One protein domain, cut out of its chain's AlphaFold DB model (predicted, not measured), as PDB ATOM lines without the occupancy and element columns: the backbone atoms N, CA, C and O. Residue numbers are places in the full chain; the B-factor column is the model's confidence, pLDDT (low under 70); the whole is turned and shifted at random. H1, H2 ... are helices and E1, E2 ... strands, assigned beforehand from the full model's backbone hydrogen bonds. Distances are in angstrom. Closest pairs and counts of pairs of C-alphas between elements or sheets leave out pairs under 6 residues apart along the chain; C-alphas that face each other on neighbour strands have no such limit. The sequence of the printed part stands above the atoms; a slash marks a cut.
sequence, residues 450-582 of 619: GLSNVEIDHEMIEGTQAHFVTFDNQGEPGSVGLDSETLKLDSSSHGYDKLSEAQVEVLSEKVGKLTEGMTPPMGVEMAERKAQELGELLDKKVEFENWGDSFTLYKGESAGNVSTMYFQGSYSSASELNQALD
ATOM      1  N   GLY A 450      29.637 -34.297 -32.540       94.62
ATOM      2  CA  GLY A 450      29.970 -33.821 -33.880       94.62
ATOM      3  C   GLY A 450      29.676 -32.339 -34.109       94.62
ATOM      4  O   GLY A 450      29.442 -31.959 -35.253       94.62
ATOM      5  N   LEU A 451      29.646 -31.528 -33.052       95.88
ATOM      6  CA  LEU A 451      29.495 -30.078 -33.106       95.88
ATOM      7  C   LEU A 451      30.845 -29.378 -32.882       95.88
ATOM      8  O   LEU A 451      31.684 -29.846 -32.115       95.88
ATOM      9  N   SER A 452      31.051 -28.234 -33.525       95.38
ATOM     10  CA  SER A 452      32.191 -27.337 -33.291       95.38
ATOM     11  C   SER A 452      31.809 -25.890 -33.609       95.38
ATOM     12  O   SER A 452      30.734 -25.656 -34.156       95.38
ATOM     13  N   ASN A 453      32.676 -24.922 -33.285       94.00
ATOM     14  CA  ASN A 453      32.486 -23.497 -33.609       94.00
ATOM     15  C   ASN A 453      31.112 -22.952 -33.178       94.00
ATOM     16  O   ASN A 453      30.414 -22.321 -33.966       94.00
ATOM     17  N   VAL A 454      30.693 -23.271 -31.950       94.88
ATOM     18  CA  VAL A 454      29.410 -22.815 -31.404       94.88
ATOM     19  C   VAL A 454      29.525 -21.364 -30.962       94.88
ATOM     20  O   VAL A 454      30.229 -21.072 -29.996       94.88
ATOM     21  N   GLU A 455      28.786 -20.478 -31.618       94.62
ATOM     22  CA  GLU A 455      28.741 -19.047 -31.320       94.62
ATOM     23  C   GLU A 455      27.283 -18.572 -31.224       94.62
ATOM     24  O   GLU A 455      26.374 -19.174 -31.801       94.62
ATOM     25  N   ILE A 456      27.036 -17.507 -30.454       92.81
ATOM     26  CA  ILE A 456      25.730 -16.835 -30.435       92.81
ATOM     27  C   ILE A 456      25.831 -15.585 -31.294       92.81
ATOM     28  O   ILE A 456      26.516 -14.624 -30.946       92.81
ATOM     29  N   ASP A 457      25.071 -15.592 -32.378       93.88
ATOM     30  CA  ASP A 457      24.929 -14.483 -33.300       93.88
ATOM     31  C   ASP A 457      23.583 -13.775 -33.105       93.88
ATOM     32  O   ASP A 457      22.633 -14.284 -32.498       93.88
ATOM     33  N   HIS A 458      23.499 -12.558 -33.635       91.62
ATOM     34  CA  HIS A 458      22.271 -11.777 -33.664       91.62
ATOM     35  C   HIS A 458      22.062 -11.160 -35.048       91.62
ATOM     36  O   HIS A 458      22.988 -10.643 -35.671       91.62
ATOM     37  N   GLU A 459      20.820 -11.183 -35.526       92.69
ATOM     38  CA  GLU A 459      20.417 -10.552 -36.783       92.69
ATOM     39  C   GLU A 459      19.128  -9.756 -36.574       92.69
ATOM     40  O   GLU A 459      18.219 -10.159 -35.850       92.69
ATOM     41  N   MET A 460      19.038  -8.596 -37.220       88.25
ATOM     42  CA  MET A 460      17.829  -7.776 -37.212       88.25
ATOM     43  C   MET A 460      16.858  -8.274 -38.289       88.25
ATOM     44  O   MET A 460      17.022  -7.958 -39.469       88.25
ATOM     45  N   ILE A 461      15.813  -9.001 -37.889       85.94
ATOM     46  CA  ILE A 461      14.765  -9.513 -38.781       85.94
ATOM     47  C   ILE A 461      13.498  -8.677 -38.580       85.94
ATOM     48  O   ILE A 461      12.928  -8.628 -37.496       85.94
ATOM     49  N   GLU A 462      13.067  -7.968 -39.627       88.94
ATOM     50  CA  GLU A 462      11.863  -7.113 -39.608       88.94
ATOM     51  C   GLU A 462      11.846  -6.057 -38.477       88.94
ATOM     52  O   GLU A 462      10.792  -5.622 -38.022       88.94
ATOM     53  N   GLY A 463      13.029  -5.606 -38.044       86.56
ATOM     54  CA  GLY A 463      13.180  -4.636 -36.954       86.56
ATOM     55  C   GLY A 463      13.202  -5.252 -35.554       86.56
ATOM     56  O   GLY A 463      13.316  -4.507 -34.586       86.56
ATOM     57  N   THR A 464      13.144  -6.582 -35.446       80.12
ATOM     58  CA  THR A 464      13.318  -7.321 -34.191       80.12
ATOM     59  C   THR A 464      14.693  -7.983 -34.184       80.12
ATOM     60  O   THR A 464      15.087  -8.604 -35.171       80.12
ATOM     61  N   GLN A 465      15.434  -7.847 -33.087       84.12
ATOM     62  CA  GLN A 465      16.695  -8.558 -32.892       84.12
ATOM     63  C   GLN A 465      16.388 -10.029 -32.602       84.12
ATOM     64  O   GLN A 465      15.784 -10.356 -31.579       84.12
ATOM     65  N   ALA A 466      16.749 -10.900 -33.541       89.38
ATOM     66  CA  ALA A 466      16.663 -12.343 -33.400       89.38
ATOM     67  C   ALA A 466      18.047 -12.879 -33.029       89.38
ATOM     68  O   ALA A 466      19.036 -12.541 -33.678       89.38
ATOM     69  N   HIS A 467      18.105 -13.718 -31.999       92.56
ATOM     70  CA  HIS A 467      19.325 -14.418 -31.614       92.56
ATOM     71  C   HIS A 467      19.291 -15.830 -32.189       92.56
ATOM     72  O   HIS A 467      18.243 -16.480 -32.206       92.56
ATOM     73  N   PHE A 468      20.427 -16.307 -32.667       95.12
ATOM     74  CA  PHE A 468      20.578 -17.672 -33.142       95.12
ATOM     75  C   PHE A 468      21.962 -18.182 -32.779       95.12
ATOM     76  O   PHE A 468      22.908 -17.424 -32.605       95.12
ATOM     77  N   VAL A 469      22.055 -19.492 -32.647       95.81
ATOM     78  CA  VAL A 469      23.299 -20.198 -32.394       95.81
ATOM     79  C   VAL A 469      23.809 -20.676 -33.733       95.81
ATOM     80  O   VAL A 469      23.087 -21.395 -34.428       95.81
ATOM     81  N   THR A 470      25.014 -20.274 -34.106       96.62
ATOM     82  CA  THR A 470      25.745 -20.837 -35.243       96.62
ATOM     83  C   THR A 470      26.678 -21.928 -34.743       96.62
ATOM     84  O   THR A 470      27.142 -21.894 -33.608       96.62
ATOM     85  N   PHE A 471      26.860 -22.969 -35.551       96.81
ATOM     86  CA  PHE A 471      27.716 -24.108 -35.228       96.81
ATOM     87  C   PHE A 471      28.079 -24.871 -36.498       96.81
ATOM     88  O   PHE A 471      27.341 -24.845 -37.476       96.81
ATOM     89  N   ASP A 472      29.166 -25.629 -36.470       96.19
ATOM     90  CA  ASP A 472      29.475 -26.631 -37.485       96.19
ATOM     91  C   ASP A 472      29.012 -28.006 -36.999       96.19
ATOM     92  O   ASP A 472      29.449 -28.484 -35.958       96.19
ATOM     93  N   ASN A 473      28.141 -28.664 -37.760       95.75
ATOM     94  CA  ASN A 473      27.675 -30.025 -37.513       95.75
ATOM     95  C   ASN A 473      28.354 -30.971 -38.503       95.75
ATOM     96  O   ASN A 473      28.022 -30.993 -39.688       95.75
ATOM     97  N   GLN A 474      29.341 -31.727 -38.028       93.25
ATOM     98  CA  GLN A 474      30.168 -32.625 -38.842       93.25
ATOM     99  C   GLN A 474      30.842 -31.906 -40.027       93.25
ATOM    100  O   GLN A 474      31.034 -32.484 -41.098       93.25
ATOM    101  N   GLY A 475      31.210 -30.636 -39.827       91.38
ATOM    102  CA  GLY A 475      31.833 -29.780 -40.839       91.38
ATOM    103  C   GLY A 475      30.859 -29.109 -41.814       91.38
ATOM    104  O   GLY A 475      31.311 -28.419 -42.728       91.38
ATOM    105  N   GLU A 476      29.544 -29.292 -41.648       95.00
ATOM    106  CA  GLU A 476      28.535 -28.488 -42.341       95.00
ATOM    107  C   GLU A 476      28.024 -27.368 -41.424       95.00
ATOM    108  O   GLU A 476      27.611 -27.655 -40.299       95.00
ATOM    109  N   PRO A 477      27.984 -26.105 -41.885       96.25
ATOM    110  CA  PRO A 477      27.481 -25.010 -41.072       96.25
ATOM    111  C   PRO A 477      25.980 -25.179 -40.817       96.25
ATOM    112  O   PRO A 477      25.182 -25.430 -41.731       96.25
ATOM    113  N   GLY A 478      25.596 -25.016 -39.562       95.94
ATOM    114  CA  GLY A 478      24.238 -25.037 -39.054       95.94
ATOM    115  C   GLY A 478      23.930 -23.770 -38.268       95.94
ATOM    116  O   GLY A 478      24.816 -23.070 -37.777       95.94
ATOM    117  N   SER A 479      22.643 -23.466 -38.166       96.56
ATOM    118  CA  SER A 479      22.150 -22.469 -37.231       96.56
ATOM    119  C   SER A 479      20.823 -22.918 -36.640       96.56
ATOM    120  O   SER A 479      20.069 -23.647 -37.288       96.56
ATOM    121  N   VAL A 480      20.560 -22.515 -35.399       96.81
ATOM    122  CA  VAL A 480      19.284 -22.724 -34.706       96.81
ATOM    123  C   VAL A 480      18.924 -21.445 -33.971       96.81
ATOM    124  O   VAL A 480      19.727 -20.909 -33.214       96.81
ATOM    125  N   GLY A 481      17.719 -20.938 -34.205       95.06
ATOM    126  CA  GLY A 481      17.193 -19.774 -33.500       95.06
ATOM    127  C   GLY A 481      17.072 -20.024 -32.000       95.06
ATOM    128  O   GLY A 481      16.803 -21.144 -31.564       95.06
ATOM    129  N   LEU A 482      17.257 -18.968 -31.220       93.38
ATOM    130  CA  LEU A 482      16.917 -18.958 -29.808       93.38
ATOM    131  C   LEU A 482      15.501 -18.423 -29.642       93.38
ATOM    132  O   LEU A 482      15.113 -17.432 -30.263       93.38
ATOM    133  N   ASP A 483      14.738 -19.087 -28.788       90.69
ATOM    134  CA  ASP A 483      13.425 -18.629 -28.380       90.69
ATOM    135  C   ASP A 483      13.575 -17.276 -27.674       90.69
ATOM    136  O   ASP A 483      14.336 -17.124 -26.715       90.69
ATOM    137  N   SER A 484      12.858 -16.270 -28.170       80.94
ATOM    138  CA  SER A 484      13.016 -14.883 -27.730       80.94
ATOM    139  C   SER A 484      12.530 -14.615 -26.306       80.94
ATOM    140  O   SER A 484      12.687 -13.484 -25.846       80.94
ATOM    141  N   GLU A 485      11.900 -15.593 -25.645       75.94
ATOM    142  CA  GLU A 485      11.371 -15.489 -24.280       75.94
ATOM    143  C   GLU A 485      12.184 -16.301 -23.264       75.94
ATOM    144  O   GLU A 485      12.269 -15.925 -22.097       75.94
ATOM    145  N   THR A 486      12.782 -17.413 -23.690       81.00
ATOM    146  CA  THR A 486      13.484 -18.352 -22.803       81.00
ATOM    147  C   THR A 486      14.977 -18.450 -23.077       81.00
ATOM    148  O   THR A 486      15.690 -19.017 -22.252       81.00
ATOM    149  N   LEU A 487      15.445 -17.937 -24.223       82.75
ATOM    150  CA  LEU A 487      16.815 -18.086 -24.734       82.75
ATOM    151  C   LEU A 487      17.269 -19.541 -24.873       82.75
ATOM    152  O   LEU A 487      18.457 -19.839 -24.962       82.75
ATOM    153  N   LYS A 488      16.308 -20.463 -24.907       91.38
ATOM    154  CA  LYS A 488      16.544 -21.868 -25.218       91.38
ATOM    155  C   LYS A 488      16.514 -22.049 -26.725       91.38
ATOM    156  O   LYS A 488      15.961 -21.225 -27.447       91.38
ATOM    157  N   LEU A 489      17.081 -23.152 -27.200       93.44
ATOM    158  CA  LEU A 489      16.968 -23.534 -28.604       93.44
ATOM    159  C   LEU A 489      15.485 -23.607 -29.002       93.44
ATOM    160  O   LEU A 489      14.711 -24.369 -28.416       93.44
ATOM    161  N   ASP A 490      15.091 -22.811 -29.993       94.62
ATOM    162  CA  ASP A 490      13.727 -22.793 -30.503       94.62
ATOM    163  C   ASP A 490      13.495 -24.037 -31.367       94.62
ATOM    164  O   ASP A 490      13.983 -24.151 -32.493       94.62
ATOM    165  N   SER A 491      12.703 -24.971 -30.835       94.38
ATOM    166  CA  SER A 491      12.331 -26.215 -31.522       94.38
ATOM    167  C   SER A 491      11.567 -26.016 -32.838       94.38
ATOM    168  O   SER A 491      11.462 -26.953 -33.633       94.38
ATOM    169  N   SER A 492      11.023 -24.817 -33.077       93.75
ATOM    170  CA  SER A 492      10.360 -24.442 -34.327       93.75
ATOM    171  C   SER A 492      11.310 -23.810 -35.353       93.75
ATOM    172  O   SER A 492      10.937 -23.661 -36.522       93.75
ATOM    173  N   SER A 493      12.539 -23.480 -34.942       93.38
ATOM    174  CA  SER A 493      13.533 -22.847 -35.796       93.38
ATOM    175  C   SER A 493      14.067 -23.793 -36.871       93.38
ATOM    176  O   SER A 493      14.208 -25.005 -36.681       93.38
ATOM    177  N   HIS A 494      14.394 -23.226 -38.034       90.44
ATOM    178  CA  HIS A 494      15.018 -23.978 -39.113       90.44
ATOM    179  C   HIS A 494      16.396 -24.477 -38.668       90.44
ATOM    180  O   HIS A 494      17.209 -23.675 -38.230       90.44
ATOM    181  N   GLY A 495      16.665 -25.778 -38.807       91.38
ATOM    182  CA  GLY A 495      17.929 -26.386 -38.383       91.38
ATOM    183  C   GLY A 495      17.816 -27.197 -37.095       91.38
ATOM    184  O   GLY A 495      18.591 -28.138 -36.929       91.38
ATOM    185  N   TYR A 496      16.815 -26.936 -36.243       94.56
ATOM    186  CA  TYR A 496      16.587 -27.734 -35.032       94.56
ATOM    187  C   TYR A 496      16.256 -29.192 -35.382       94.56
ATOM    188  O   TYR A 496      16.729 -30.127 -34.744       94.56
ATOM    189  N   ASP A 497      15.508 -29.402 -36.467       94.94
ATOM    190  CA  ASP A 497      15.163 -30.716 -37.016       94.94
ATOM    191  C   ASP A 497      16.371 -31.516 -37.537       94.94
ATOM    192  O   ASP A 497      16.256 -32.721 -37.776       94.94
ATOM    193  N   LYS A 498      17.526 -30.860 -37.707       94.75
ATOM    194  CA  LYS A 498      18.792 -31.483 -38.120       94.75
ATOM    195  C   LYS A 498      19.675 -31.888 -36.938       94.75
ATOM    196  O   LYS A 498      20.707 -32.517 -37.167       94.75
ATOM    197  N   LEU A 499      19.297 -31.532 -35.712       95.50
ATOM    198  CA  LEU A 499      20.019 -31.908 -34.503       95.50
ATOM    199  C   LEU A 499      19.481 -33.226 -33.937       95.50
ATOM    200  O   LEU A 499      18.275 -33.470 -33.887       95.50
ATOM    201  N   SER A 500      20.388 -34.090 -33.489       96.62
ATOM    202  CA  SER A 500      20.028 -35.237 -32.649       96.62
ATOM    203  C   SER A 500      19.700 -34.793 -31.219       96.62
ATOM    204  O   SER A 500      20.106 -33.720 -30.787       96.62
ATOM    205  N   GLU A 501      19.006 -35.636 -30.450       96.12
ATOM    206  CA  GLU A 501      18.671 -35.350 -29.044       96.12
ATOM    207  C   GLU A 501      19.920 -35.033 -28.199       96.12
ATOM    208  O   GLU A 501      19.925 -34.054 -27.460       96.12
ATOM    209  N   ALA A 502      21.016 -35.775 -28.401       94.44
ATOM    210  CA  ALA A 502      22.295 -35.523 -27.732       94.44
ATOM    211  C   ALA A 502      22.928 -34.180 -28.141       94.44
ATOM    212  O   ALA A 502      23.486 -33.475 -27.305       94.44
ATOM    213  N   GLN A 503      22.816 -33.792 -29.417       96.50
ATOM    214  CA  GLN A 503      23.288 -32.484 -29.883       96.50
ATOM    215  C   GLN A 503      22.479 -31.340 -29.271       96.50
ATOM    216  O   GLN A 503      23.063 -30.340 -28.868       96.50
ATOM    217  N   VAL A 504      21.154 -31.489 -29.173       96.06
ATOM    218  CA  VAL A 504      20.280 -30.496 -28.530       96.06
ATOM    219  C   VAL A 504      20.648 -30.319 -27.059       96.06
ATOM    220  O   VAL A 504      20.704 -29.185 -26.592       96.06
ATOM    221  N   GLU A 505      20.907 -31.410 -26.336       94.94
ATOM    222  CA  GLU A 505      21.289 -31.369 -24.921       94.94
ATOM    223  C   GLU A 505      22.606 -30.604 -24.711       94.94
ATOM    224  O   GLU A 505      22.624 -29.615 -23.975       94.94
ATOM    225  N   VAL A 506      23.673 -30.989 -25.422       93.75
ATOM    226  CA  VAL A 506      24.993 -30.335 -25.311       93.75
ATOM    227  C   VAL A 506      24.934 -28.873 -25.762       93.75
ATOM    228  O   VAL A 506      25.489 -27.992 -25.103       93.75
ATOM    229  N   LEU A 507      24.237 -28.588 -26.865       93.56
ATOM    230  CA  LEU A 507      24.109 -27.227 -27.376       93.56
ATOM    231  C   LEU A 507      23.298 -26.348 -26.409       93.56
ATOM    232  O   LEU A 507      23.668 -25.201 -26.187       93.56
ATOM    233  N   SER A 508      22.250 -26.885 -25.776       93.44
ATOM    234  CA  SER A 508      21.472 -26.154 -24.762       93.44
ATOM    235  C   SER A 508      22.309 -25.807 -23.530       93.44
ATOM    236  O   SER A 508      22.204 -24.691 -23.025       93.44
ATOM    237  N   GLU A 509      23.155 -26.734 -23.063       92.38
ATOM    238  CA  GLU A 509      24.096 -26.479 -21.963       92.38
ATOM    239  C   GLU A 509      25.070 -25.346 -22.331       92.38
ATOM    240  O   GLU A 509      25.218 -24.384 -21.571       92.38
ATOM    241  N   LYS A 510      25.679 -25.407 -23.528       93.12
ATOM    242  CA  LYS A 510      26.633 -24.385 -23.983       93.12
ATOM    243  C   LYS A 510      25.985 -23.012 -24.157       93.12
ATOM    244  O   LYS A 510      26.568 -22.006 -23.759       93.12
ATOM    245  N   VAL A 511      24.778 -22.963 -24.720       92.00
ATOM    246  CA  VAL A 511      24.008 -21.721 -24.898       92.00
ATOM    247  C   VAL A 511      23.679 -21.078 -23.554       92.00
ATOM    248  O   VAL A 511      23.807 -19.863 -23.426       92.00
ATOM    249  N   GLY A 512      23.319 -21.872 -22.539       87.75
ATOM    250  CA  GLY A 512      23.108 -21.367 -21.181       87.75
ATOM    251  C   GLY A 512      24.323 -20.580 -20.679       87.75
ATOM    252  O   GLY A 512      24.204 -19.397 -20.378       87.75
ATOM    253  N   LYS A 513      25.513 -21.189 -20.733       88.00
ATOM    254  CA  LYS A 513      26.770 -20.537 -20.324       88.00
ATOM    255  C   LYS A 513      27.098 -19.289 -21.155       88.00
ATOM    256  O   LYS A 513      27.465 -18.254 -20.609       88.00
ATOM    257  N   LEU A 514      26.950 -19.364 -22.482       87.06
ATOM    258  CA  LEU A 514      27.254 -18.237 -23.375       87.06
ATOM    259  C   LEU A 514      26.312 -17.044 -23.160       87.06
ATOM    260  O   LEU A 514      26.740 -15.899 -23.281       87.06
ATOM    261  N   THR A 515      25.041 -17.290 -22.834       84.94
ATOM    262  CA  THR A 515      24.070 -16.215 -22.557       84.94
ATOM    263  C   THR A 515      24.260 -15.570 -21.182       84.94
ATOM    264  O   THR A 515      23.953 -14.384 -21.034       84.94
ATOM    265  N   GLU A 516      24.806 -16.301 -20.204       80.88
ATOM    266  CA  GLU A 516      25.177 -15.769 -18.884       80.88
ATOM    267  C   GLU A 516      26.337 -14.764 -18.962       80.88
ATOM    268  O   GLU A 516      26.305 -13.747 -18.270       80.88
ATOM    269  N   GLY A 517      27.323 -15.002 -19.837       77.81
ATOM    270  CA  GLY A 517      28.503 -14.139 -19.999       77.81
ATOM    271  C   GLY A 517      28.290 -12.853 -20.813       77.81
ATOM    272  O   GLY A 517      29.207 -12.038 -20.925       77.81
ATOM    273  N   MET A 518      27.112 -12.639 -21.405       80.81
ATOM    274  CA  MET A 518      26.845 -11.417 -22.177       80.81
ATOM    275  C   MET A 518      26.753 -10.182 -21.269       80.81
ATOM    276  O   MET A 518      26.387 -10.284 -20.103       80.81
ATOM    277  N   THR A 519      27.103  -8.995 -21.780       72.38
ATOM    278  CA  THR A 519      27.011  -7.729 -21.029       72.38
ATOM    279  C   THR A 519      26.164  -6.698 -21.793       72.38
ATOM    280  O   THR A 519      26.616  -6.220 -22.835       72.38
ATOM    281  N   PRO A 520      24.984  -6.300 -21.275       75.25
ATOM    282  CA  PRO A 520      24.313  -6.893 -20.115       75.25
ATOM    283  C   PRO A 520      23.946  -8.368 -20.384       75.25
ATOM    284  O   PRO A 520      23.792  -8.741 -21.549       75.25
ATOM    285  N   PRO A 521      23.807  -9.217 -19.347       78.56
ATOM    286  CA  PRO A 521      23.383 -10.602 -19.546       78.56
ATOM    287  C   PRO A 521      22.080 -10.618 -20.336       78.56
ATOM    288  O   PRO A 521      21.191  -9.817 -20.055       78.56
ATOM    289  N   MET A 522      21.940 -11.504 -21.322       77.56
ATOM    290  CA  MET A 522      20.825 -11.424 -22.281       77.56
ATOM    291  C   MET A 522      19.447 -11.518 -21.588       77.56
ATOM    292  O   MET A 522      18.463 -10.933 -22.040       77.56
ATOM    293  N   GLY A 523      19.372 -12.176 -20.424       82.06
ATOM    294  CA  GLY A 523      18.177 -12.166 -19.572       82.06
ATOM    295  C   GLY A 523      17.797 -10.774 -19.043       82.06
ATOM    296  O   GLY A 523      16.613 -10.474 -18.910       82.06
ATOM    297  N   VAL A 524      18.769  -9.903 -18.773       86.31
ATOM    298  CA  VAL A 524      18.548  -8.504 -18.370       86.31
ATOM    299  C   VAL A 524      18.009  -7.693 -19.545       86.31
ATOM    300  O   VAL A 524      16.996  -7.019 -19.392       86.31
ATOM    301  N   GLU A 525      18.607  -7.823 -20.731       85.88
ATOM    302  CA  GLU A 525      18.127  -7.157 -21.952       85.88
ATOM    303  C   GLU A 525      16.683  -7.571 -22.289       85.88
ATOM    304  O   GLU A 525      15.824  -6.743 -22.611       85.88
ATOM    305  N   MET A 526      16.366  -8.860 -22.132       86.31
ATOM    306  CA  MET A 526      15.001  -9.348 -22.303       86.31
ATOM    307  C   MET A 526      14.036  -8.733 -21.282       86.31
ATOM    308  O   MET A 526      12.932  -8.322 -21.657       86.31
ATOM    309  N   ALA A 527      14.456  -8.625 -20.020       89.94
ATOM    310  CA  ALA A 527      13.652  -7.989 -18.989       89.94
ATOM    311  C   ALA A 527      13.418  -6.500 -19.292       89.94
ATOM    312  O   ALA A 527      12.327  -6.000 -19.025       89.94
ATOM    313  N   GLU A 528      14.380  -5.792 -19.899       91.12
ATOM    314  CA  GLU A 528      14.215  -4.383 -20.305       91.12
ATOM    315  C   GLU A 528      13.157  -4.248 -21.391       91.12
ATOM    316  O   GLU A 528      12.243  -3.428 -21.274       91.12
ATOM    317  N   ARG A 529      13.216  -5.115 -22.404       89.56
ATOM    318  CA  ARG A 529      12.226  -5.145 -23.482       89.56
ATOM    319  C   ARG A 529      10.826  -5.481 -22.966       89.56
ATOM    320  O   ARG A 529       9.861  -4.820 -23.345       89.56
ATOM    321  N   LYS A 530      10.703  -6.466 -22.070       92.25
ATOM    322  CA  LYS A 530       9.418  -6.834 -21.448       92.25
ATOM    323  C   LYS A 530       8.896  -5.739 -20.516       92.25
ATOM    324  O   LYS A 530       7.703  -5.445 -20.519       92.25
ATOM    325  N   ALA A 531       9.769  -5.088 -19.751       92.88
ATOM    326  CA  ALA A 531       9.402  -3.925 -18.951       92.88
ATOM    327  C   ALA A 531       8.876  -2.792 -19.848       92.88
ATOM    328  O   ALA A 531       7.817  -2.234 -19.561       92.88
ATOM    329  N   GLN A 532       9.541  -2.511 -20.971       91.62
ATOM    330  CA  GLN A 532       9.066  -1.534 -21.949       91.62
ATOM    331  C   GLN A 532       7.684  -1.910 -22.509       91.62
ATOM    332  O   GLN A 532       6.779  -1.076 -22.479       91.62
ATOM    333  N   GLU A 533       7.492  -3.155 -22.956       93.06
ATOM    334  CA  GLU A 533       6.201  -3.634 -23.470       93.06
ATOM    335  C   GLU A 533       5.084  -3.499 -22.425       93.06
ATOM    336  O   GLU A 533       4.003  -2.975 -22.710       93.06
ATOM    337  N   LEU A 534       5.347  -3.935 -21.190       93.50
ATOM    338  CA  LEU A 534       4.404  -3.800 -20.085       93.50
ATOM    339  C   LEU A 534       4.069  -2.327 -19.821       93.50
ATOM    340  O   LEU A 534       2.918  -1.988 -19.535       93.50
ATOM    341  N   GLY A 535       5.063  -1.448 -19.930       91.88
ATOM    342  CA  GLY A 535       4.875  -0.010 -19.831       91.88
ATOM    343  C   GLY A 535       3.953   0.549 -20.915       91.88
ATOM    344  O   GLY A 535       3.015   1.285 -20.602       91.88
ATOM    345  N   GLU A 536       4.156   0.143 -22.169       92.19
ATOM    346  CA  GLU A 536       3.322   0.537 -23.310       92.19
ATOM    347  C   GLU A 536       1.870   0.055 -23.165       92.19
ATOM    348  O   GLU A 536       0.939   0.831 -23.386       92.19
ATOM    349  N   LEU A 537       1.658  -1.191 -22.724       91.81
ATOM    350  CA  LEU A 537       0.317  -1.743 -22.475       91.81
ATOM    351  C   LEU A 537      -0.434  -0.993 -21.369       91.81
ATOM    352  O   LEU A 537      -1.655  -0.859 -21.423       91.81
ATOM    353  N   LEU A 538       0.289  -0.518 -20.357       91.56
ATOM    354  CA  LEU A 538      -0.292   0.132 -19.184       91.56
ATOM    355  C   LEU A 538      -0.348   1.662 -19.279       91.56
ATOM    356  O   LEU A 538      -0.849   2.283 -18.340       91.56
ATOM    357  N   ASP A 539       0.187   2.255 -20.352       92.81
ATOM    358  CA  ASP A 539       0.453   3.698 -20.483       92.81
ATOM    359  C   ASP A 539       1.248   4.261 -19.283       92.81
ATOM    360  O   ASP A 539       0.966   5.323 -18.711       92.81
ATOM    361  N   LYS A 540       2.239   3.484 -18.827       91.62
ATOM    362  CA  LYS A 540       3.050   3.761 -17.633       91.62
ATOM    363  C   LYS A 540       4.518   3.483 -17.899       91.62
ATOM    364  O   LYS A 540       4.871   2.654 -18.719       91.62
ATOM    365  N   LYS A 541       5.400   4.146 -17.154       90.50
ATOM    366  CA  LYS A 541       6.813   3.762 -17.134       90.50
ATOM    367  C   LYS A 541       6.974   2.498 -16.285       90.50
ATOM    368  O   LYS A 541       6.468   2.467 -15.165       90.50
ATOM    369  N   VAL A 542       7.658   1.480 -16.786       92.31
ATOM    370  CA  VAL A 542       8.036   0.289 -16.017       92.31
ATOM    371  C   VAL A 542       9.540   0.130 -16.175       92.31
ATOM    372  O   VAL A 542      10.046   0.154 -17.292       92.31
ATOM    373  N   GLU A 543      10.246   0.045 -15.056       93.12
ATOM    374  CA  GLU A 543      11.707  -0.064 -14.996       93.12
ATOM    375  C   GLU A 543      12.074  -1.087 -13.932       93.12
ATOM    376  O   GLU A 543      11.292  -1.334 -13.014       93.12
ATOM    377  N   PHE A 544      13.265  -1.661 -14.021       92.62
ATOM    378  CA  PHE A 544      13.817  -2.461 -12.941       92.62
ATOM    379  C   PHE A 544      15.258  -2.044 -12.651       92.62
ATOM    380  O   PHE A 544      15.931  -1.467 -13.500       92.62
ATOM    381  N   GLU A 545      15.718  -2.333 -11.439       92.06
ATOM    382  CA  GLU A 545      17.102  -2.119 -11.012       92.06
ATOM    383  C   GLU A 545      17.735  -3.462 -10.649       92.06
ATOM    384  O   GLU A 545      17.102  -4.284  -9.981       92.06
ATOM    385  N   ASN A 546      18.978  -3.671 -11.084       90.38
ATOM    386  CA  ASN A 546      19.805  -4.813 -10.706       90.38
ATOM    387  C   ASN A 546      20.673  -4.435  -9.495       90.38
ATOM    388  O   ASN A 546      21.462  -3.494  -9.570       90.38
ATOM    389  N   TRP A 547      20.531  -5.178  -8.400       88.62
ATOM    390  CA  TRP A 547      21.264  -5.003  -7.142       88.62
ATOM    391  C   TRP A 547      22.394  -6.033  -6.962       88.62
ATOM    392  O   TRP A 547      22.935  -6.186  -5.872       88.62
ATOM    393  N   GLY A 548      22.772  -6.735  -8.033       86.19
ATOM    394  CA  GLY A 548      23.803  -7.772  -8.048       86.19
ATOM    395  C   GLY A 548      23.227  -9.156  -7.764       86.19
ATOM    396  O   GLY A 548      23.320 -10.041  -8.608       86.19
ATOM    397  N   ASP A 549      22.590  -9.330  -6.605       86.75
ATOM    398  CA  ASP A 549      21.977 -10.598  -6.173       86.75
ATOM    399  C   ASP A 549      20.463 -10.679  -6.435       86.75
ATOM    400  O   ASP A 549      19.832 -11.716  -6.226       86.75
ATOM    401  N   SER A 550      19.862  -9.569  -6.862       91.00
ATOM    402  CA  SER A 550      18.420  -9.444  -7.010       91.00
ATOM    403  C   SER A 550      18.032  -8.331  -7.979       91.00
ATOM    404  O   SER A 550      18.777  -7.387  -8.241       91.00
ATOM    405  N   PHE A 551      16.819  -8.433  -8.510       92.94
ATOM    406  CA  PHE A 551      16.211  -7.448  -9.387       92.94
ATOM    407  C   PHE A 551      14.970  -6.870  -8.727       92.94
ATOM    408  O   PHE A 551      14.112  -7.621  -8.270       92.94
ATOM    409  N   THR A 552      14.824  -5.549  -8.721       91.56
ATOM    410  CA  THR A 552      13.619  -4.891  -8.201       91.56
ATOM    411  C   THR A 552      12.851  -4.229  -9.331       91.56
ATOM    412  O   THR A 552      13.401  -3.384 -10.027       91.56
ATOM    413  N   LEU A 553      11.577  -4.590  -9.500       92.56
ATOM    414  CA  LEU A 553      10.695  -4.021 -10.521       92.56
ATOM    415  C   LEU A 553       9.891  -2.853  -9.952       92.56
ATOM    416  O   LEU A 553       9.254  -2.957  -8.900       92.56
ATOM    417  N   TYR A 554       9.840  -1.767 -10.709       90.38
ATOM    418  CA  TYR A 554       9.135  -0.542 -10.385       90.38
ATOM    419  C   TYR A 554       8.128  -0.172 -11.475       90.38
ATOM    420  O   TYR A 554       8.304  -0.454 -12.660       90.38
ATOM    421  N   LYS A 555       7.049   0.500 -11.071       88.38
ATOM    422  CA  LYS A 555       5.996   0.990 -11.969       88.38
ATOM    423  C   LYS A 555       5.662   2.443 -11.658       88.38
ATOM    424  O   LYS A 555       5.250   2.755 -10.545       88.38
ATOM    425  N   GLY A 556       5.812   3.322 -12.640       84.69
ATOM    426  CA  GLY A 556       5.462   4.738 -12.560       84.69
ATOM    427  C   GLY A 556       3.953   5.000 -12.585       84.69
ATOM    428  O   GLY A 556       3.157   4.169 -13.031       84.69
ATOM    429  N   GLU A 557       3.545   6.185 -12.123       78.56
ATOM    430  CA  GLU A 557       2.148   6.649 -12.197       78.56
ATOM    431  C   GLU A 557       1.662   6.876 -13.639       78.56
ATOM    432  O   GLU A 557       0.503   6.571 -13.936       78.56
ATOM    433  N   SER A 558       2.531   7.376 -14.526       78.19
ATOM    434  CA  SER A 558       2.228   7.682 -15.932       78.19
ATOM    435  C   SER A 558       3.455   7.538 -16.840       78.19
ATOM    436  O   SER A 558       4.598   7.566 -16.370       78.19
ATOM    437  N   ALA A 559       3.228   7.400 -18.150       69.50
ATOM    438  CA  ALA A 559       4.269   7.449 -19.174       69.50
ATOM    439  C   ALA A 559       4.957   8.835 -19.180       69.50
ATOM    440  O   ALA A 559       4.491   9.790 -19.796       69.50
ATOM    441  N   GLY A 560       6.051   8.974 -18.426       68.62
ATOM    442  CA  GLY A 560       6.889  10.180 -18.396       68.62
ATOM    443  C   GLY A 560       7.056  10.839 -17.028       68.62
ATOM    444  O   GLY A 560       7.930  11.696 -16.894       68.62
ATOM    445  N   ASN A 561       6.295  10.436 -16.001       60.84
ATOM    446  CA  ASN A 561       6.546  10.912 -14.643       60.84
ATOM    447  C   ASN A 561       7.413   9.925 -13.852       60.84
ATOM    448  O   ASN A 561       6.948   8.880 -13.405       60.84
ATOM    449  N   VAL A 562       8.683  10.284 -13.669       57.47
ATOM    450  CA  VAL A 562       9.669   9.481 -12.927       57.47
ATOM    451  C   VAL A 562       9.639   9.767 -11.419       57.47
ATOM    452  O   VAL A 562      10.369   9.127 -10.670       57.47
ATOM    453  N   SER A 563       8.856  10.751 -10.949       62.50
ATOM    454  CA  SER A 563       8.887  11.177  -9.540       62.50
ATOM    455  C   SER A 563       8.214  10.199  -8.578       62.50
ATOM    456  O   SER A 563       8.463  10.263  -7.379       62.50
ATOM    457  N   THR A 564       7.353   9.321  -9.090       75.75
ATOM    458  CA  THR A 564       6.519   8.417  -8.292       75.75
ATOM    459  C   THR A 564       6.533   7.037  -8.933       75.75
ATOM    460  O   THR A 564       5.722   6.721  -9.803       75.75
ATOM    461  N   MET A 565       7.507   6.227  -8.521       80.06
ATOM    462  CA  MET A 565       7.590   4.812  -8.856       80.06
ATOM    463  C   MET A 565       7.125   3.965  -7.674       80.06
ATOM    464  O   MET A 565       7.530   4.191  -6.536       80.06
ATOM    465  N   TYR A 566       6.279   2.978  -7.947       86.31
ATOM    466  CA  TYR A 566       5.817   2.012  -6.962       86.31
ATOM    467  C   TYR A 566       6.551   0.695  -7.141       86.31
ATOM    468  O   TYR A 566       6.555   0.129  -8.236       86.31
ATOM    469  N   PHE A 567       7.101   0.189  -6.043       83.62
ATOM    470  CA  PHE A 567       7.633  -1.162  -5.947       83.62
ATOM    471  C   PHE A 567       6.583  -2.194  -6.385       83.62
ATOM    472  O   PHE A 567       5.433  -2.151  -5.939       83.62
ATOM    473  N   GLN A 568       6.970  -3.100  -7.280       89.50
ATOM    474  CA  GLN A 568       6.120  -4.178  -7.789       89.50
ATOM    475  C   GLN A 568       6.552  -5.563  -7.298       89.50
ATOM    476  O   GLN A 568       5.712  -6.461  -7.280       89.50
ATOM    477  N   GLY A 569       7.822  -5.739  -6.925       90.88
ATOM    478  CA  GLY A 569       8.386  -7.012  -6.477       90.88
ATOM    479  C   GLY A 569       9.911  -7.031  -6.572       90.88
ATOM    480  O   GLY A 569      10.493  -6.215  -7.292       90.88
ATOM    481  N   SER A 570      10.522  -7.974  -5.856       91.44
ATOM    482  CA  SER A 570      11.945  -8.312  -5.955       91.44
ATOM    483  C   SER A 570      12.087  -9.757  -6.418       91.44
ATOM    484  O   SER A 570      11.313 -10.609  -5.983       91.44
ATOM    485  N   TYR A 571      13.070 -10.018  -7.273       92.88
ATOM    486  CA  TYR A 571      13.294 -11.304  -7.924       92.88
ATOM    487  C   TYR A 571      14.754 -11.707  -7.759       92.88
ATOM    488  O   TYR A 571      15.643 -10.871  -7.882       92.88
ATOM    489  N   SER A 572      15.005 -12.981  -7.486       87.62
ATOM    490  CA  SER A 572      16.343 -13.515  -7.201       87.62
ATOM    491  C   SER A 572      17.195 -13.734  -8.456       87.62
ATOM    492  O   SER A 572      18.391 -13.980  -8.364       87.62
ATOM    493  N   SER A 573      16.592 -13.677  -9.647       85.56
ATOM    494  CA  SER A 573      17.288 -13.894 -10.917       85.56
ATOM    495  C   SER A 573      16.600 -13.172 -12.073       85.56
ATOM    496  O   SER A 573      15.407 -12.858 -12.010       85.56
ATOM    497  N   ALA A 574      17.335 -12.963 -13.169       84.69
ATOM    498  CA  ALA A 574      16.768 -12.408 -14.396       84.69
ATOM    499  C   ALA A 574      15.655 -13.310 -14.962       84.69
ATOM    500  O   ALA A 574      14.671 -12.805 -15.489       84.69
ATOM    501  N   SER A 575      15.773 -14.635 -14.821       80.19
ATOM    502  CA  SER A 575      14.743 -15.594 -15.247       80.19
ATOM    503  C   SER A 575      13.426 -15.389 -14.488       80.19
ATOM    504  O   SER A 575      12.365 -15.262 -15.100       80.19
ATOM    505  N   GLU A 576      13.498 -15.253 -13.160       86.44
ATOM    506  CA  GLU A 576      12.326 -15.004 -12.312       86.44
ATOM    507  C   GLU A 576      11.683 -13.638 -12.610       86.44
ATOM    508  O   GLU A 576      10.460 -13.541 -12.723       86.44
ATOM    509  N   LEU A 577      12.498 -12.594 -12.816       91.12
ATOM    510  CA  LEU A 577      12.017 -11.278 -13.252       91.12
ATOM    511  C   LEU A 577      11.290 -11.358 -14.602       91.12
ATOM    512  O   LEU A 577      10.209 -10.790 -14.749       91.12
ATOM    513  N   ASN A 578      11.871 -12.052 -15.584       87.81
ATOM    514  CA  ASN A 578      11.275 -12.218 -16.910       87.81
ATOM    515  C   ASN A 578       9.926 -12.936 -16.837       87.81
ATOM    516  O   ASN A 578       8.966 -12.458 -17.435       87.81
ATOM    517  N   GLN A 579       9.839 -14.022 -16.065       86.62
ATOM    518  CA  GLN A 579       8.586 -14.746 -15.858       86.62
ATOM    519  C   GLN A 579       7.516 -13.848 -15.217       86.62
ATOM    520  O   GLN A 579       6.371 -13.821 -15.660       86.62
ATOM    521  N   ALA A 580       7.889 -13.058 -14.209       90.38
ATOM    522  CA  ALA A 580       6.961 -12.136 -13.566       90.38
ATOM    523  C   ALA A 580       6.508 -10.990 -14.487       90.38
ATOM    524  O   ALA A 580       5.383 -10.494 -14.362       90.38
ATOM    525  N   LEU A 581       7.375 -10.546 -15.402       91.50
ATOM    526  CA  LEU A 581       7.008  -9.593 -16.445       91.50
ATOM    527  C   LEU A 581       6.025 -10.214 -17.444       91.50
ATOM    528  O   LEU A 581       5.036  -9.555 -17.763       91.50
ATOM    529  N   ASP A 582       6.229 -11.465 -17.868       89.38
ATOM    530  CA  ASP A 582       5.300 -12.178 -18.762       89.38
ATOM    531  C   ASP A 582       3.902 -12.302 -18.150       89.38
ATOM    532  O   ASP A 582       2.909 -11.955 -18.794       89.38
TER     533      ASP A 582
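AT A GLANCE: This is residues 450 to 582 of the 619 residues of an uncharacterized protein of Pseudomonas sp. R-28-1W-6 (UniProt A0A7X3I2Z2). Two lobes stand end to end, each a small sheet of three strands with helix over one face: the first has the strongly twisted sheet E1 E2 E3 with H1 on it, the second the sheet E4 E5 E6 with H2 and H3 side by side on one face. The lobes are joined through the corner between H1 and H2, and the first also holds the long link of residues 482 to 500. The printed part has 133 residues, with three named helices and six named strands in the order E1 E2 E3 H1 H2 E4 E5 E6 H3; both sheets are antiparallel, in the orders E1 E2 E3 and E4 E5 E6, and the class is mixed, helices and strands. The whole is elongated, spanning 57 by 33 by 21 A, and only just loose, close to compact, with a radius of gyration of the C-alphas of 17.4 A.

IN THESE COORDINATES: E1, residues 451 to 461, begins at C-alpha 451 (29.495, -30.078, -33.106), bends by 58 degrees at residue 454 and is 25.9 A long. E2, residues 464 to 473, is 27.1 A long, and E3 is residues 476 to 481. H1, residues 501 to 516, measures 23.0 A. H2, residues 522 to 538, measures 24.3 A and begins at C-alpha 522 (20.825, -11.424, -22.281). E4 is residues 542 to 546, E5 residues 551 to 556 and E6 residues 565 to 571. H3, residues 574 to 582, ends at C-alpha 582 (5.300, -12.178, -18.762).

HOW THE PARTS SIT: E1 E2 E3 form a meander, each strand the antiparallel neighbour of the one before; N 457 and O 468 are 2.8 A apart, and N 471 and O 478 are 3.0 A apart, within hydrogen-bond range. H1 is on this sheet at a height of 9.4 A, over E1 and E2 and slantwise to the strands, at 50 degrees to E2 on the local plane; its closest C-alphas to E1 are Leu 514 and Ile 456, 7.4 A. H1 and H2 touch only at the corner, about perpendicular at 77 degrees, with C-alphas 515 and 522 closest at 5.8 A. E4 E5 E6 form a second meander, with N 545 and O 552 2.9 A apart and N 553 and O 569 2.9 A apart. H2 and H3 are on the same face of it, at heights of 8.8 A and 9.3 A, and both run along the strands. They touch, with C-alphas 527 and 578 closest at 5.3 A, at a shallow tilt of 21 degrees, the same way. H1 and H3 are apart. Every O i to N i+4 pair is within hydrogen-bond range in H1, H2 and H3.

THE WHOLE: The two C-alphas farthest apart, of Gln 474 and Ser 563, are 56.8 A apart. The printed part has no cut, and the link from E3 to H1, 19 residues, is long. The mean pLDDT of the printed part is 88.9; residues 559 to 563 are under 70.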